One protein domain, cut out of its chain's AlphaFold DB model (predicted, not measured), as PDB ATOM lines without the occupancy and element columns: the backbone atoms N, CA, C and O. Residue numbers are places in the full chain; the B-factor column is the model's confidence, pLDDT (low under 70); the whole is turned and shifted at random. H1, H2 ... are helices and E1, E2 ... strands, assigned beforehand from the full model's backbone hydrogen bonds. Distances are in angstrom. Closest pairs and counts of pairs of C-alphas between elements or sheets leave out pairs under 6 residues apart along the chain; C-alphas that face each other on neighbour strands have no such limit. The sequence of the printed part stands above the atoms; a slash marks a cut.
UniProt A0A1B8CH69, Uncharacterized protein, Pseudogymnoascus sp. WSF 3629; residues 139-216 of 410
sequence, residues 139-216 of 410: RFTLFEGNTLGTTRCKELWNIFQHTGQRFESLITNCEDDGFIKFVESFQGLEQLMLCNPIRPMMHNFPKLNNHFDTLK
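AT A GLANCE: This is residues 139 to 216 of the 410 residues of an uncharacterized protein of Pseudogymnoascus sp. WSF 3629 (UniProt A0A1B8CH69). A small sheet of three parallel strands makes one wall, and two helices, H1 and H2, run side by side in a row set off from it, the chain going out along each strand and back through a helix. The four-residue helix H3 packs loosely near the last turn of H2, after a long loop, residues 195 to 207, with no named element. The printed part has 78 residues with three named helices and three named strands, in the order E1 H1 E2 H2 E3 H3; the sheet's order is E1, E2, E3, and the class is mixed, helices and strands, though only 37 residues are in named elements. The whole is compact, with a radius of gyration of the C-alphas of 11.9 A and spans of 36 by 24 by 22 A.

IN THESE COORDINATES: Find C-alpha 139 at (341.274, 226.963, 167.749); from there strand E1, residues 139 to 143, runs 13.6 A. Strand E2 is residues 169 to 172 and strand E3 residues 191 to 194, each 10.2 A long. Look next for H1, residues 153 to 163, which starts at C-alpha (351.982, 236.567, 176.810) and is 15.7 A long. H2, residues 177 to 185, is 12.4 A long. H3, residues 208 to 211, is 5.4 A long and ends at C-alpha (342.709, 236.291, 155.756).

HOW THE PARTS SIT: Begin at E2, the inner strand. E1 and E2 are parallel, at 3 degrees, with N 140 and O 169 2.9 A apart, within hydrogen-bond range. E2 and E3 are parallel, at 5 degrees, with N 193 and O 170 3.0 A apart, also within range. E1, H1, E2 and E2, H2, E3 are strand-helix-strand units, two parallel neighbour strands with a helix between, each with a right-handed crossover. H1, H2 and H3 are not on the sheet, with 2, 3 and 2 pairs of C-alphas within 10 A of it. H1 and H2 touch, their closest C-alphas being those of Gln 161 and Phe 182, 5.0 A apart; they run the same way at a shallow tilt of 27 degrees. H2 and H3 only just touch, with 3 pairs of C-alphas within 8 A, the closest those of Glu 184 and Leu 208, 6.8 A apart. H1 and H3 are apart. In H2 every O i to N i+4 pair is within hydrogen-bond range, in H1 5 of 7 are, and H3 is too short for such a pair.

THE WHOLE: The C-alphas farthest apart are those of Leu 148 and Asp 213, 36.3 A. The printed part has no cut, and the link from E3 to H3, 13 residues, is long. Look at residues 145 to 154, of which 153 and 154 belong to H1, and residues 195 to 204 for pLDDT under 70; the mean of the printed part is 78.8.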
ATOM      1  N   ARG A 139     342.110 226.028 166.998       93.12
ATOM      2  CA  ARG A 139     341.274 226.963 167.749       93.12
ATOM      3  C   ARG A 139     341.950 227.270 169.073       93.12
ATOM      4  O   ARG A 139     342.225 226.353 169.848       93.12
ATOM      5  N   PHE A 140     342.258 228.539 169.300       91.06
ATOM      6  CA  PHE A 140     343.009 228.956 170.471       91.06
ATOM      7  C   PHE A 140     342.350 230.149 171.148       91.06
ATOM      8  O   PHE A 140     342.124 231.187 170.526       91.06
ATOM      9  N   THR A 141     342.067 229.985 172.438       86.12
ATOM     10  CA  THR A 141     341.518 231.038 173.290       86.12
ATOM     11  C   THR A 141     342.474 231.311 174.435       86.12
ATOM     12  O   THR A 141     342.861 230.383 175.147       86.12
ATOM     13  N   LEU A 142     342.840 232.578 174.614       83.62
ATOM     14  CA  LEU A 142     343.780 233.012 175.638       83.62
ATOM     15  C   LEU A 142     343.307 234.290 176.321       83.62
ATOM     16  O   LEU A 142     343.309 235.353 175.701       83.62
ATOM     17  N   PHE A 143     342.965 234.185 177.600       78.38
ATOM     18  CA  PHE A 143     342.574 235.316 178.431       78.38
ATOM     19  C   PHE A 143     343.508 235.483 179.634       78.38
ATOM     20  O   PHE A 143     343.730 234.528 180.379       78.38
ATOM     21  N   GLU A 144     344.014 236.697 179.848       73.88
ATOM     22  CA  GLU A 144     344.709 237.124 181.072       73.88
ATOM     23  C   GLU A 144     343.766 237.910 181.997       73.88
ATOM     24  O   GLU A 144     342.899 238.650 181.526       73.88
ATOM     25  N   GLY A 145     343.936 237.744 183.312       61.62
ATOM     26  CA  GLY A 145     343.073 238.346 184.333       61.62
ATOM     27  C   GLY A 145     343.570 239.706 184.827       61.62
ATOM     28  O   GLY A 145     342.764 240.519 185.277       61.62
ATOM     29  N   ASN A 146     344.875 239.984 184.730       54.84
ATOM     30  CA  ASN A 146     345.490 241.234 185.157       54.84
ATOM     31  C   ASN A 146     345.519 242.251 184.032       54.84
ATOM     32  O   ASN A 146     346.193 242.099 183.014       54.84
ATOM     33  N   THR A 147     344.922 243.390 184.326       47.56
ATOM     34  CA  THR A 147     344.973 244.612 183.529       47.56
ATOM     35  C   THR A 147     346.257 245.426 183.758       47.56
ATOM     36  O   THR A 147     346.456 246.455 183.118       47.56
ATOM     37  N   LEU A 148     347.172 244.984 184.638       45.12
ATOM     38  CA  LEU A 148     348.356 245.755 185.063       45.12
ATOM     39  C   LEU A 148     349.601 245.636 184.155       45.12
ATOM     40  O   LEU A 148     350.716 245.950 184.570       45.12
ATOM     41  N   GLY A 149     349.434 245.253 182.885       43.81
ATOM     42  CA  GLY A 149     350.403 245.548 181.813       43.81
ATOM     43  C   GLY A 149     351.749 244.799 181.834       43.81
ATOM     44  O   GLY A 149     352.564 244.971 180.917       43.81
ATOM     45  N   THR A 150     352.001 243.929 182.812       51.16
ATOM     46  CA  THR A 150     353.185 243.054 182.864       51.16
ATOM     47  C   THR A 150     352.909 241.708 182.186       51.16
ATOM     48  O   THR A 150     352.999 240.656 182.810       51.16
ATOM     49  N   THR A 151     352.520 241.726 180.913       52.97
ATOM     50  CA  THR A 151     352.021 240.523 180.229       52.97
ATOM     51  C   THR A 151     353.170 239.642 179.716       52.97
ATOM     52  O   THR A 151     353.927 240.029 178.823       52.97
ATOM     53  N   ARG A 152     353.337 238.444 180.296       54.97
ATOM     54  CA  ARG A 152     354.286 237.418 179.814       54.97
ATOM     55  C   ARG A 152     353.818 236.796 178.488       54.97
ATOM     56  O   ARG A 152     354.649 236.284 177.746       54.97
ATOM     57  N   CYS A 153     352.534 236.937 178.125       59.84
ATOM     58  CA  CYS A 153     351.982 236.567 176.810       59.84
ATOM     59  C   CYS A 153     352.755 237.095 175.595       59.84
ATOM     60  O   CYS A 153     352.723 236.475 174.534       59.84
ATOM     61  N   LYS A 154     353.477 238.211 175.744       66.19
ATOM     62  CA  LYS A 154     354.262 238.848 174.673       66.19
ATOM     63  C   LYS A 154     355.276 237.901 174.027       66.19
ATOM     64  O   LYS A 154     355.561 237.990 172.834       66.19
ATOM     65  N   GLU A 155     355.834 236.974 174.800       74.25
ATOM     66  CA  GLU A 155     356.797 236.001 174.276       74.25
ATOM     67  C   GLU A 155     356.113 234.898 173.456       74.25
ATOM     68  O   GLU A 155     356.679 234.429 172.467       74.25
ATOM     69  N   LEU A 156     354.871 234.542 173.795       82.44
ATOM     70  CA  LEU A 156     354.142 233.444 173.164       82.44
ATOM     71  C   LEU A 156     353.824 233.734 171.691       82.44
ATOM     72  O   LEU A 156     354.036 232.872 170.838       82.44
ATOM     73  N   TRP A 157     353.404 234.960 171.367       88.38
ATOM     74  CA  TRP A 157     353.130 235.354 169.979       88.38
ATOM     75  C   TRP A 157     354.367 235.275 169.095       88.38
ATOM     76  O   TRP A 157     354.301 234.784 167.967       88.38
ATOM     77  N   ASN A 158     355.519 235.690 169.631       87.00
ATOM     78  CA  ASN A 158     356.786 235.544 168.929       87.00
ATOM     79  C   ASN A 158     357.100 234.061 168.704       87.00
ATOM     80  O   ASN A 158     357.465 233.686 167.594       87.00
ATOM     81  N   ILE A 159     356.924 233.196 169.702       87.56
ATOM     82  CA  ILE A 159     357.163 231.752 169.548       87.56
ATOM     83  C   ILE A 159     356.251 231.152 168.471       87.56
ATOM     84  O   ILE A 159     356.736 230.445 167.585       87.56
ATOM     85  N   PHE A 160     354.956 231.469 168.481       91.81
ATOM     86  CA  PHE A 160     354.011 231.016 167.455       91.81
ATOM     87  C   PHE A 160     354.390 231.495 166.055       91.81
ATOM     88  O   PHE A 160     354.341 230.719 165.101       91.81
ATOM     89  N   GLN A 161     354.856 232.738 165.933       91.75
ATOM     90  CA  GLN A 161     355.374 233.251 164.671       91.75
ATOM     91  C   GLN A 161     356.597 232.453 164.190       91.75
ATOM     92  O   GLN A 161     356.628 232.008 163.044       91.75
ATOM     93  N   HIS A 162     357.595 232.238 165.052       89.69
ATOM     94  CA  HIS A 162     358.830 231.531 164.684       89.69
ATOM     95  C   HIS A 162     358.595 230.049 164.366       89.69
ATOM     96  O   HIS A 162     359.305 229.474 163.543       89.69
ATOM     97  N   THR A 163     357.600 229.434 165.002       89.44
ATOM     98  CA  THR A 163     357.215 228.034 164.772       89.44
ATOM     99  C   THR A 163     356.258 227.859 163.590       89.44
ATOM    100  O   THR A 163     355.969 226.729 163.203       89.44
ATOM    101  N   GLY A 164     355.799 228.952 162.971       91.50
ATOM    102  CA  GLY A 164     354.890 228.907 161.825       91.50
ATOM    103  C   GLY A 164     353.487 228.414 162.181       91.50
ATOM    104  O   GLY A 164     352.817 227.820 161.331       91.50
ATOM    105  N   GLN A 165     353.056 228.638 163.424       93.88
ATOM    106  CA  GLN A 165     351.740 228.251 163.916       93.88
ATOM    107  C   GLN A 165     350.624 228.926 163.108       93.88
ATOM    108  O   GLN A 165     350.743 230.082 162.704       93.88
ATOM    109  N   ARG A 166     349.520 228.206 162.880       94.81
ATOM    110  CA  ARG A 166     348.355 228.718 162.144       94.81
ATOM    111  C   ARG A 166     347.071 228.356 162.868       94.81
ATOM    112  O   ARG A 166     346.834 227.178 163.145       94.81
ATOM    113  N   PHE A 167     346.249 229.363 163.133       95.19
ATOM    114  CA  PHE A 167     344.948 229.199 163.768       95.19
ATOM    115  C   PHE A 167     343.820 229.498 162.777       95.19
ATOM    116  O   PHE A 167     343.920 230.416 161.970       95.19
ATOM    117  N   GLU A 168     342.750 228.715 162.866       95.38
ATOM    118  CA  GLU A 168     341.453 228.966 162.227       95.38
ATOM    119  C   GLU A 168     340.610 229.906 163.101       95.38
ATOM    120  O   GLU A 168     339.901 230.761 162.582       95.38
ATOM    121  N   SER A 169     340.720 229.794 164.428       92.50
ATOM    122  CA  SER A 169     340.041 230.671 165.386       92.50
ATOM    123  C   SER A 169     341.011 231.142 166.463       92.50
ATOM    124  O   SER A 169     341.724 230.327 167.059       92.50
ATOM    125  N   LEU A 170     341.038 232.456 166.690       91.38
ATOM    126  CA  LEU A 170     341.865 233.100 167.701       91.38
ATOM    127  C   LEU A 170     341.038 234.105 168.508       91.38
ATOM    128  O   LEU A 170     340.528 235.086 167.963       91.38
ATOM    129  N   ILE A 171     340.939 233.859 169.812       85.62
ATOM    130  CA  ILE A 171     340.198 234.692 170.764       85.62
ATOM    131  C   ILE A 171     341.154 235.105 171.879       85.62
ATOM    132  O   ILE A 171     341.737 234.244 172.539       85.62
ATOM    133  N   THR A 172     341.357 236.407 172.091       83.25
ATOM    134  CA  THR A 172     342.285 236.861 173.134       83.25
ATOM    135  C   THR A 172     342.052 238.294 173.612       83.25
ATOM    136  O   THR A 172     341.453 239.091 172.896       83.25
ATOM    137  N   ASN A 173     342.546 238.611 174.814       76.69
ATOM    138  CA  ASN A 173     342.728 239.975 175.337       76.69
ATOM    139  C   ASN A 173     344.208 240.362 175.536       76.69
ATOM    140  O   ASN A 173     344.527 241.277 176.293       76.69
ATOM    141  N   CYS A 174     345.128 239.607 174.927       78.31
ATOM    142  CA  CYS A 174     346.567 239.724 175.158       78.31
ATOM    143  C   CYS A 174     347.314 240.286 173.938       78.31
ATOM    144  O   CYS A 174     348.387 239.791 173.587       78.31
ATOM    145  N   GLU A 175     346.761 241.276 173.239       77.81
ATOM    146  CA  GLU A 175     347.367 241.829 172.027       77.81
ATOM    147  C   GLU A 175     348.586 242.733 172.299       77.81
ATOM    148  O   GLU A 175     348.615 243.583 173.189       77.81
ATOM    149  N   ASP A 176     349.628 242.568 171.486       77.88
ATOM    150  CA  ASP A 176     350.823 243.409 171.476       77.88
ATOM    151  C   ASP A 176     351.438 243.500 170.059       77.88
ATOM    152  O   ASP A 176     350.860 243.049 169.068       77.88
ATOM    153  N   ASP A 177     352.632 244.088 169.933       81.06
ATOM    154  CA  ASP A 177     353.325 244.161 168.637       81.06
ATOM    155  C   ASP A 177     353.726 242.773 168.097       81.06
ATOM    156  O   ASP A 177     353.844 242.593 166.882       81.06
ATOM    157  N   GLY A 178     353.948 241.793 168.981       85.19
ATOM    158  CA  GLY A 178     354.199 240.398 168.622       85.19
ATOM    159  C   GLY A 178     352.951 239.729 168.050       85.19
ATOM    160  O   GLY A 178     353.035 239.083 167.009       85.19
ATOM    161  N   PHE A 179     351.788 239.952 168.665       87.75
ATOM    162  CA  PHE A 179     350.487 239.497 168.181       87.75
ATOM    163  C   PHE A 179     350.215 240.001 166.763       87.75
ATOM    164  O   PHE A 179     349.884 239.210 165.883       87.75
ATOM    165  N   ILE A 180     350.417 241.301 166.513       86.81
ATOM    166  CA  ILE A 180     350.215 241.903 165.186       86.81
ATOM    167  C   ILE A 180     351.068 241.180 164.142       86.81
ATOM    168  O   ILE A 180     350.551 240.691 163.137       86.81
ATOM    169  N   LYS A 181     352.372 241.049 164.411       90.12
ATOM    170  CA  LYS A 181     353.310 240.350 163.523       90.12
ATOM    171  C   LYS A 181     352.933 238.886 163.317       90.12
ATOM    172  O   LYS A 181     353.110 238.365 162.219       90.12
ATOM    173  N   PHE A 182     352.438 238.225 164.359       93.06
ATOM    174  CA  PHE A 182     351.983 236.848 164.289       93.06
ATOM    175  C   PHE A 182     350.758 236.713 163.378       93.06
ATOM    176  O   PHE A 182     350.824 235.955 162.413       93.06
ATOM    177  N   VAL A 183     349.689 237.485 163.603       92.88
ATOM    178  CA  VAL A 183     348.475 237.449 162.764       92.88
ATOM    179  C   VAL A 183     348.782 237.778 161.305       92.88
ATOM    180  O   VAL A 183     348.242 237.141 160.404       92.88
ATOM    181  N   GLU A 184     349.687 238.721 161.048       92.62
ATOM    182  CA  GLU A 184     350.112 239.065 159.688       92.62
ATOM    183  C   GLU A 184     350.974 237.977 159.019       92.62
ATOM    184  O   GLU A 184     351.084 237.952 157.792       92.62
ATOM    185  N   SER A 185     351.581 237.069 159.795       94.62
ATOM    186  CA  SER A 185     352.538 236.071 159.291       94.62
ATOM    187  C   SER A 185     351.918 234.806 158.691       94.62
ATOM    188  O   SER A 185     352.631 234.036 158.043       94.62
ATOM    189  N   PHE A 186     350.615 234.575 158.874       95.12
ATOM    190  CA  PHE A 186     349.932 233.393 158.345       95.12
ATOM    191  C   PHE A 186     348.662 233.746 157.561       95.12
ATOM    192  O   PHE A 186     348.311 234.910 157.400       95.12
ATOM    193  N   GLN A 187     348.010 232.715 157.026       94.00
ATOM    194  CA  GLN A 187     346.760 232.780 156.267       94.00
ATOM    195  C   GLN A 187     345.799 231.704 156.777       94.00
ATOM    196  O   GLN A 187     346.250 230.680 157.300       94.00
ATOM    197  N   GLY A 188     344.502 231.901 156.548       91.81
ATOM    198  CA  GLY A 188     343.468 230.916 156.869       91.81
ATOM    199  C   GLY A 188     342.740 231.160 158.188       91.81
ATOM    200  O   GLY A 188     342.079 230.251 158.680       91.81
ATOM    201  N   LEU A 189     342.859 232.360 158.767       95.19
ATOM    202  CA  LEU A 189     342.065 232.733 159.932       95.19
ATOM    203  C   LEU A 189     340.592 232.868 159.519       95.19
ATOM    204  O   LEU A 189     340.268 233.618 158.596       95.19
ATOM    205  N   GLU A 190     339.709 232.140 160.193       94.06
ATOM    206  CA  GLU A 190     338.257 232.201 160.000       94.06
ATOM    207  C   GLU A 190     337.576 233.080 161.052       94.06
ATOM    208  O   GLU A 190     336.584 233.746 160.755       94.06
ATOM    209  N   GLN A 191     338.119 233.110 162.271       89.69
ATOM    210  CA  GLN A 191     337.580 233.874 163.388       89.69
ATOM    211  C   GLN A 191     338.682 234.627 164.129       89.69
ATOM    212  O   GLN A 191     339.675 234.034 164.558       89.69
ATOM    213  N   LEU A 192     338.458 235.925 164.337       89.44
ATOM    214  CA  LEU A 192     339.277 236.754 165.208       89.44
ATOM    215  C   LEU A 192     338.405 237.514 166.205       89.44
ATOM    216  O   LEU A 192     337.517 238.263 165.801       89.44
ATOM    217  N   MET A 193     338.702 237.367 167.494       83.25
ATOM    218  CA  MET A 193     338.054 238.126 168.561       83.25
ATOM    219  C   MET A 193     339.100 238.744 169.485       83.25
ATOM    220  O   MET A 193     339.867 238.031 170.131       83.25
ATOM    221  N   LEU A 194     339.111 240.074 169.539       79.06
ATOM    222  CA  LEU A 194     339.976 240.861 170.414       79.06
ATOM    223  C   LEU A 194     339.118 241.465 171.517       79.06
ATOM    224  O   LEU A 194     338.351 242.389 171.265       79.06
ATOM    225  N   CYS A 195     339.199 240.908 172.718       68.94
ATOM    226  CA  CYS A 195     338.414 241.372 173.859       68.94
ATOM    227  C   CYS A 195     339.262 242.318 174.696       68.94
ATOM    228  O   CYS A 195     340.395 241.962 174.978       68.94
ATOM    229  N   ASN A 196     338.722 243.444 175.163       60.66
ATOM    230  CA  ASN A 196     339.403 244.332 176.112       60.66
ATOM    231  C   ASN A 196     340.876 244.611 175.765       60.66
ATOM    232  O   ASN A 196     341.768 244.160 176.494       60.66
ATOM    233  N   PRO A 197     341.152 245.310 174.650       52.28
ATOM    234  CA  PRO A 197     342.522 245.591 174.301       52.28
ATOM    235  C   PRO A 197     343.177 246.438 175.400       52.28
ATOM    236  O   PRO A 197     342.838 247.607 175.596       52.28
ATOM    237  N   ILE A 198     344.121 245.838 176.134       46.81
ATOM    238  CA  ILE A 198     344.882 246.478 177.222       46.81
ATOM    239  C   ILE A 198     345.683 247.659 176.661       46.81
ATOM    240  O   ILE A 198     346.039 248.601 177.379       46.81
ATOM    241  N   ARG A 199     345.973 247.634 175.355       46.53
ATOM    242  CA  ARG A 199     346.622 248.741 174.672       46.53
ATOM    243  C   ARG A 199     345.608 249.734 174.106       46.53
ATOM    244  O   ARG A 199     344.735 249.362 173.325       46.53
ATOM    245  N   PRO A 200     345.867 251.039 174.292       45.47
ATOM    246  CA  PRO A 200     345.634 252.006 173.236       45.47
ATOM    247  C   PRO A 200     346.053 251.420 171.885       45.47
ATOM    248  O   PRO A 200     347.251 251.245 171.641       45.47
ATOM    249  N   MET A 201     345.110 251.128 170.989       49.19
ATOM    250  CA  MET A 201     345.402 250.836 169.578       49.19
ATOM    251  C   MET A 201     345.887 252.112 168.869       49.19
ATOM    252  O   MET A 201     345.362 252.530 167.846       49.19
ATOM    253  N   MET A 202     346.891 252.785 169.436       41.25
ATOM    254  CA  MET A 202     347.339 254.088 168.974       41.25
ATOM    255  C   MET A 202     347.975 254.023 167.593       41.25
ATOM    256  O   MET A 202     347.976 255.046 166.918       41.25
ATOM    257  N   HIS A 203     348.516 252.871 167.167       48.38
ATOM    258  CA  HIS A 203     349.329 252.855 165.952       48.38
ATOM    259  C   HIS A 203     349.151 251.684 164.982       48.38
ATOM    260  O   HIS A 203     349.410 251.931 163.814       48.38
ATOM    261  N   ASN A 204     348.712 250.470 165.356       60.38
ATOM    262  CA  ASN A 204     348.601 249.370 164.380       60.38
ATOM    263  C   ASN A 204     347.536 248.323 164.761       60.38
ATOM    264  O   ASN A 204     347.672 247.632 165.764       60.38
ATOM    265  N   PHE A 205     346.512 248.172 163.921       72.44
ATOM    266  CA  PHE A 205     345.659 246.981 163.849       72.44
ATOM    267  C   PHE A 205     346.320 245.968 162.891       72.44
ATOM    268  O   PHE A 205     346.895 246.418 161.892       72.44
ATOM    269  N   PRO A 206     346.281 244.640 163.140       77.19
ATOM    270  CA  PRO A 206     346.861 243.672 162.214       77.19
ATOM    271  C   PRO A 206     346.242 243.797 160.824       77.19
ATOM    272  O   PRO A 206     345.022 243.839 160.663       77.19
ATOM    273  N   LYS A 207     347.081 243.817 159.790       84.69
ATOM    274  CA  LYS A 207     346.602 243.777 158.407       84.69
ATOM    275  C   LYS A 207     345.979 242.415 158.122       84.69
ATOM    276  O   LYS A 207     346.676 241.419 157.947       84.69
ATOM    277  N   LEU A 208     344.656 242.391 157.996       87.44
ATOM    278  CA  LEU A 208     343.891 241.165 157.747       87.44
ATOM    279  C   LEU A 208     343.866 240.726 156.277       87.44
ATOM    280  O   LEU A 208     343.190 239.758 155.946       87.44
ATOM    281  N   ASN A 209     344.625 241.388 155.398       88.06
ATOM    282  CA  ASN A 209     344.615 241.133 153.953       88.06
ATOM    283  C   ASN A 209     344.856 239.660 153.592       88.06
ATOM    284  O   ASN A 209     344.290 239.152 152.632       88.06
ATOM    285  N   ASN A 210     345.674 238.981 154.392       89.38
ATOM    286  CA  ASN A 210     346.028 237.573 154.241       89.38
ATOM    287  C   ASN A 210     344.889 236.598 154.602       89.38
ATOM    288  O   ASN A 210     344.990 235.409 154.309       89.38
ATOM    289  N   HIS A 211     343.814 237.091 155.220       92.50
ATOM    290  CA  HIS A 211     342.709 236.291 155.756       92.50
ATOM    291  C   HIS A 211     341.369 236.575 155.076       92.50
ATOM    292  O   HIS A 211     340.394 235.897 155.366       92.50
ATOM    293  N   PHE A 212     341.283 237.548 154.164       90.25
ATOM    294  CA  PHE A 212     340.009 237.963 153.550       90.25
ATOM    295  C   PHE A 212     339.268 236.855 152.788       90.25
ATOM    296  O   PHE A 212     338.043 236.911 152.667       90.25
ATOM    297  N   ASP A 213     339.991 235.840 152.317       90.44
ATOM    298  CA  ASP A 213     339.415 234.675 151.642       90.44
ATOM    299  C   ASP A 213     338.834 233.632 152.610       90.44
ATOM    300  O   ASP A 213     338.188 232.694 152.151       90.44
ATOM    301  N   THR A 214     339.062 233.751 153.921       92.81
ATOM    302  CA  THR A 214     338.627 232.762 154.928       92.81
ATOM    303  C   THR A 214     337.890 233.366 156.116       92.81
ATOM    304  O   THR A 214     337.152 232.654 156.790       92.81
ATOM    305  N   LEU A 215     338.078 234.658 156.390       92.44
ATOM    306  CA  LEU A 215     337.550 235.328 157.570       92.44
ATOM    307  C   LEU A 215     336.019 235.432 157.504       92.44
ATOM    308  O   LEU A 215     335.458 236.113 156.644       92.44
ATOM    309  N   LYS A 216     335.361 234.768 158.456       89.25
ATOM    310  CA  LYS A 216     333.902 234.712 158.621       89.25
ATOM    311  C   LYS A 216     333.421 235.530 159.811       89.25
ATOM    312  O   LYS A 216     332.302 236.033 159.786       89.25
TER     313      LYS A 216